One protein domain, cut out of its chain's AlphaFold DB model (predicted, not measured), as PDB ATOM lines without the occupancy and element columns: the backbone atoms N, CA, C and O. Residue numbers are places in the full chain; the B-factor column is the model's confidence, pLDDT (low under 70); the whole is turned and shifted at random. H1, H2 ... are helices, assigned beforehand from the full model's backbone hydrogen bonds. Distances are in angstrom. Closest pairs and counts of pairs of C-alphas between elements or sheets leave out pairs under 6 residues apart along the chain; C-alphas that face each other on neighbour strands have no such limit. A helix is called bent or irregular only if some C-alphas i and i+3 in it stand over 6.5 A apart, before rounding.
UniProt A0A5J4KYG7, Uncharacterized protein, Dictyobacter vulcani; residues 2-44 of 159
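What this domain is: This is residues 2 to 44 of the 159 residues of an uncharacterized protein of Dictyobacter vulcani (UniProt A0A5J4KYG7). One long helix, H1, runs nearly straight along the longest axis and makes a rod, with the short helix H2 folded back beside its last turns. The printed part has 43 residues with two named helices, H1 then H2, and no named strand; the class is all helix. It is extended, with a radius of gyration of the C-alphas of 17.0 A and spans of 55 by 14 by 7 A.

Where its parts are: H1, residues 2 to 37, begins with C-alpha 2 at (5.399, 77.669, 34.934). By its hydrogen bonds it was assigned as one helix, but it is bent: C-alphas 23 and 26 are 6.6 A apart. Its arms are H1a, residues 2 to 23, 31.8 A long, and H1b, residues 26 to 37, 16.4 A long. H2, residues 39 to 42, measures 5.0 A and ends with C-alpha 42 at (16.856, 30.506, 46.508).

How they stand to each other: H1a and H1b are near each other, at a shallow tilt of 13 degrees. H1b, with residues 31 to 35 alone, only just touches H2, with 3 pairs of C-alphas within 8 A; the closest C-alphas, of Ala 34 and Ala 42, are 5.8 A apart. H1a and H2 are apart. Every O i to N i+4 pair is within hydrogen-bond range in H1b, and 16 of 18 are in H1a; H2 is too short for such a pair.

The domain as a whole: The two C-alphas farthest apart, of Lys 2 and Tyr 40, are 55.4 A apart. Residues 2 to 30, which belong to H1, stand free. The printed part has no cut, and the link from H1 to H2 is tight. The mean pLDDT of the printed part is 91.2; residues 2 to 5 are under 70.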
ATOM      1  N   LYS A   2       5.128  78.475  36.155       58.91
ATOM      2  CA  LYS A   2       5.399  77.669  34.934       58.91
ATOM      3  C   LYS A   2       6.608  76.713  35.026       58.91
ATOM      4  O   LYS A   2       6.579  75.630  34.455       58.91
ATOM      5  N   THR A   3       7.648  77.074  35.774       63.06
ATOM      6  CA  THR A   3       8.820  76.216  36.037       63.06
ATOM      7  C   THR A   3       8.491  75.008  36.914       63.06
ATOM      8  O   THR A   3       9.005  73.925  36.663       63.06
ATOM      9  N   LEU A   4       7.583  75.157  37.884       62.06
ATOM     10  CA  LEU A   4       7.145  74.058  38.748       62.06
ATOM     11  C   LEU A   4       6.348  73.014  37.948       62.06
ATOM     12  O   LEU A   4       6.633  71.825  38.029       62.06
ATOM     13  N   GLN A   5       5.435  73.460  37.079       66.31
ATOM     14  CA  GLN A   5       4.675  72.575  36.185       66.31
ATOM     15  C   GLN A   5       5.559  71.831  35.170       66.31
ATOM     16  O   GLN A   5       5.277  70.681  34.840       66.31
ATOM     17  N   LYS A   6       6.659  72.445  34.710       75.56
ATOM     18  CA  LYS A   6       7.604  71.821  33.768       75.56
ATOM     19  C   LYS A   6       8.389  70.656  34.389       75.56
ATOM     20  O   LYS A   6       8.732  69.725  33.669       75.56
ATOM     21  N   ASN A   7       8.623  70.684  35.702       84.81
ATOM     22  CA  ASN A   7       9.394  69.659  36.415       84.81
ATOM     23  C   ASN A   7       8.537  68.499  36.953       84.81
ATOM     24  O   ASN A   7       9.071  67.422  37.205       84.81
ATOM     25  N   ILE A   8       7.215  68.666  37.075       91.44
ATOM     26  CA  ILE A   8       6.313  67.601  37.556       91.44
ATOM     27  C   ILE A   8       6.297  66.405  36.597       91.44
ATOM     28  O   ILE A   8       6.396  65.261  37.031       91.44
ATOM     29  N   ARG A   9       6.222  66.650  35.284       88.56
ATOM     30  CA  ARG A   9       6.221  65.579  34.278       88.56
ATOM     31  C   ARG A   9       7.501  64.723  34.304       88.56
ATOM     32  O   ARG A   9       7.359  63.508  34.405       88.56
ATOM     33  N   PRO A  10       8.728  65.283  34.225       91.44
ATOM     34  CA  PRO A  10       9.940  64.473  34.314       91.44
ATOM     35  C   PRO A  10      10.098  63.808  35.684       91.44
ATOM     36  O   PRO A  10      10.563  62.676  35.726       91.44
ATOM     37  N   ALA A  11       9.655  64.438  36.780       92.44
ATOM     38  CA  ALA A  11       9.667  63.808  38.100       92.44
ATOM     39  C   ALA A  11       8.780  62.551  38.145       92.44
ATOM     40  O   ALA A  11       9.245  61.500  38.566       92.44
ATOM     41  N   ILE A  12       7.540  62.622  37.646       95.00
ATOM     42  CA  ILE A  12       6.636  61.459  37.593       95.00
ATOM     43  C   ILE A  12       7.210  60.359  36.697       95.00
ATOM     44  O   ILE A  12       7.210  59.194  37.086       95.00
ATOM     45  N   VAL A  13       7.716  60.716  35.513       95.88
ATOM     46  CA  VAL A  13       8.302  59.743  34.579       95.88
ATOM     47  C   VAL A  13       9.513  59.056  35.199       95.88
ATOM     48  O   VAL A  13       9.621  57.838  35.110       95.88
ATOM     49  N   LEU A  14      10.398  59.811  35.853       96.31
ATOM     50  CA  LEU A  14      11.577  59.251  36.500       96.31
ATOM     51  C   LEU A  14      11.194  58.349  37.676       96.31
ATOM     52  O   LEU A  14      11.752  57.263  37.795       96.31
ATOM     53  N   THR A  15      10.218  58.747  38.496       96.44
ATOM     54  CA  THR A  15       9.699  57.905  39.582       96.44
ATOM     55  C   THR A  15       9.117  56.605  39.040       96.44
ATOM     56  O   THR A  15       9.475  55.542  39.527       96.44
ATOM     57  N   LEU A  16       8.268  56.655  38.008       97.62
ATOM     58  CA  LEU A  16       7.690  55.446  37.408       97.62
ATOM     59  C   LEU A  16       8.760  54.553  36.780       97.62
ATOM     60  O   LEU A  16       8.729  53.340  36.968       97.62
ATOM     61  N   LEU A  17       9.720  55.144  36.071       97.62
ATOM     62  CA  LEU A  17      10.832  54.413  35.478       97.62
ATOM     63  C   LEU A  17      11.654  53.711  36.560       97.62
ATOM     64  O   LEU A  17      11.901  52.514  36.445       97.62
ATOM     65  N   LEU A  18      12.037  54.423  37.623       97.44
ATOM     66  CA  LEU A  18      12.789  53.834  38.727       97.44
ATOM     67  C   LEU A  18      11.981  52.748  39.432       97.44
ATOM     68  O   LEU A  18      12.536  51.686  39.665       97.44
ATOM     69  N   THR A  19      10.684  52.942  39.676       97.50
ATOM     70  CA  THR A  19       9.809  51.903  40.243       97.50
ATOM     71  C   THR A  19       9.763  50.653  39.367       97.50
ATOM     72  O   THR A  19       9.833  49.542  39.885       97.50
ATOM     73  N   ILE A  20       9.679  50.801  38.040       98.19
ATOM     74  CA  ILE A  20       9.706  49.657  37.118       98.19
ATOM     75  C   ILE A  20      11.062  48.947  37.195       98.19
ATOM     76  O   ILE A  20      11.121  47.722  37.303       98.19
ATOM     77  N   VAL A  21      12.156  49.705  37.175       98.12
ATOM     78  CA  VAL A  21      13.506  49.138  37.177       98.12
ATOM     79  C   VAL A  21      13.833  48.463  38.511       98.12
ATOM     80  O   VAL A  21      14.270  47.317  38.510       98.12
ATOM     81  N   THR A  22      13.611  49.123  39.646       96.75
ATOM     82  CA  THR A  22      14.001  48.613  40.971       96.75
ATOM     83  C   THR A  22      12.956  47.698  41.599       96.75
ATOM     84  O   THR A  22      13.318  46.849  42.408       96.75
ATOM     85  N   GLY A  23      11.682  47.839  41.229       96.50
ATOM     86  CA  GLY A  23      10.581  47.037  41.765       96.50
ATOM     87  C   GLY A  23      10.250  45.792  40.945       96.50
ATOM     88  O   GLY A  23       9.785  44.810  41.515       96.50
ATOM     89  N   PHE A  24      10.511  45.797  39.632       96.00
ATOM     90  CA  PHE A  24      10.159  44.672  38.758       96.00
ATOM     91  C   PHE A  24      11.365  44.100  38.029       96.00
ATOM     92  O   PHE A  24      11.651  42.911  38.162       96.00
ATOM     93  N   LEU A  25      12.082  44.934  37.272       97.38
ATOM     94  CA  LEU A  25      13.139  44.444  36.393       97.38
ATOM     95  C   LEU A  25      14.295  43.839  37.199       97.38
ATOM     96  O   LEU A  25      14.714  42.718  36.927       97.38
ATOM     97  N   TYR A  26      14.765  44.548  38.226       97.56
ATOM     98  CA  TYR A  26      15.855  44.086  39.077       97.56
ATOM     99  C   TYR A  26      15.479  42.842  39.903       97.56
ATOM    100  O   TYR A  26      16.176  41.835  39.754       97.56
ATOM    101  N   PRO A  27      14.382  42.819  40.693       96.75
ATOM    102  CA  PRO A  27      14.002  41.620  41.438       96.75
ATOM    103  C   PRO A  27      13.727  40.432  40.516       96.75
ATOM    104  O   PRO A  27      14.194  39.335  40.793       96.75
ATOM    105  N   GLY A  28      13.060  40.651  39.377       97.56
ATOM    106  CA  GLY A  28      12.767  39.594  38.409       97.56
ATOM    107  C   GLY A  28      14.025  38.947  37.827       97.56
ATOM    108  O   GLY A  28      14.124  37.721  37.798       97.56
ATOM    109  N   ILE A  29      15.012  39.753  37.413       97.69
ATOM    110  CA  ILE A  29      16.291  39.237  36.901       97.69
ATOM    111  C   ILE A  29      17.049  38.490  38.002       97.69
ATOM    112  O   ILE A  29      17.511  37.374  37.769       97.69
ATOM    113  N   VAL A  30      17.162  39.072  39.200       97.31
ATOM    114  CA  VAL A  30      17.896  38.455  40.316       97.31
ATOM    115  C   VAL A  30      17.247  37.138  40.740       97.31
ATOM    116  O   VAL A  30      17.952  36.143  40.876       97.31
ATOM    117  N   THR A  31      15.920  37.089  40.883       95.56
ATOM    118  CA  THR A  31      15.190  35.856  41.207       95.56
ATOM    119  C   THR A  31      15.342  34.811  40.105       95.56
ATOM    120  O   THR A  31      15.602  33.650  40.412       95.56
ATOM    121  N   GLY A  32      15.241  35.204  38.831       95.88
ATOM    122  CA  GLY A  32      15.437  34.288  37.707       95.88
ATOM    123  C   GLY A  32      16.834  33.664  37.703       95.88
ATOM    124  O   GLY A  32      16.969  32.445  37.612       95.88
ATOM    125  N   LEU A  33      17.876  34.480  37.879       97.12
ATOM    126  CA  LEU A  33      19.255  33.995  37.967       97.12
ATOM    127  C   LEU A  33      19.484  33.125  39.208       97.12
ATOM    128  O   LEU A  33      20.116  32.076  39.102       97.12
ATOM    129  N   ALA A  34      18.948  33.516  40.365       95.00
ATOM    130  CA  ALA A  34      19.081  32.749  41.601       95.00
ATOM    131  C   ALA A  34      18.453  31.355  41.478       95.00
ATOM    132  O   ALA A  34      19.063  30.381  41.903       95.00
ATOM    133  N   GLN A  35      17.285  31.239  40.842       95.12
ATOM    134  CA  GLN A  35      16.627  29.948  40.625       95.12
ATOM    135  C   GLN A  35      17.389  29.050  39.639       95.12
ATOM    136  O   GLN A  35      17.393  27.834  39.803       95.12
ATOM    137  N   VAL A  36      18.063  29.621  38.634       95.44
ATOM    138  CA  VAL A  36      18.857  28.841  37.667       95.44
ATOM    139  C   VAL A  36      20.181  28.369  38.269       95.44
ATOM    140  O   VAL A  36      20.584  27.231  38.047       95.44
ATOM    141  N   ILE A  37      20.871  29.240  39.008       96.94
ATOM    142  CA  ILE A  37      22.231  28.967  39.488       96.94
ATOM    143  C   ILE A  37      22.208  28.274  40.861       96.94
ATOM    144  O   ILE A  37      22.993  27.358  41.099       96.94
ATOM    145  N   PHE A  38      21.307  28.684  41.758       95.12
ATOM    146  CA  PHE A  38      21.249  28.246  43.159       95.12
ATOM    147  C   PHE A  38      19.808  27.946  43.621       95.12
ATOM    148  O   PHE A  38      19.326  28.558  44.579       95.12
ATOM    149  N   PRO A  39      19.094  27.000  42.977       90.56
ATOM    150  CA  PRO A  39      17.690  26.727  43.289       90.56
ATOM    151  C   PRO A  39      17.476  26.302  44.745       90.56
ATOM    152  O   PRO A  39      16.494  26.698  45.362       90.56
ATOM    153  N   TYR A  40      18.390  25.528  45.329       90.19
ATOM    154  CA  TYR A  40      18.251  25.076  46.715       90.19
ATOM    155  C   TYR A  40      18.257  26.255  47.703       90.19
ATOM    156  O   TYR A  40      17.336  26.403  48.504       90.19
ATOM    157  N   GLN A  41      19.238  27.153  47.586       90.06
ATOM    158  CA  GLN A  41      19.369  28.329  48.448       90.06
ATOM    159  C   GLN A  41      18.278  29.368  48.174       90.06
ATOM    160  O   GLN A  41      17.735  29.954  49.108       90.06
ATOM    161  N   ALA A  42      17.908  29.569  46.903       90.12
ATOM    162  CA  ALA A  42      16.856  30.506  46.508       90.12
ATOM    163  C   ALA A  42      15.477  30.120  47.066       90.12
ATOM    164  O   ALA A  42      14.642  30.994  47.293       90.12
ATOM    165  N   ASN A  43      15.251  28.827  47.317       90.31
ATOM    166  CA  ASN A  43      14.022  28.308  47.914       90.31
ATOM    167  C   ASN A  43      14.132  28.095  49.437       90.31
ATOM    168  O   ASN A  43      13.278  27.439  50.027       90.31
ATOM    169  N   GLY A  44      15.156  28.664  50.085       85.88
ATOM    170  CA  GLY A  44      15.286  28.680  51.543       85.88
ATOM    171  C   GLY A  44      16.029  27.489  52.145       85.88
ATOM    172  O   GLY A  44      15.928  27.284  53.352       85.88
TER     173      GLY A  44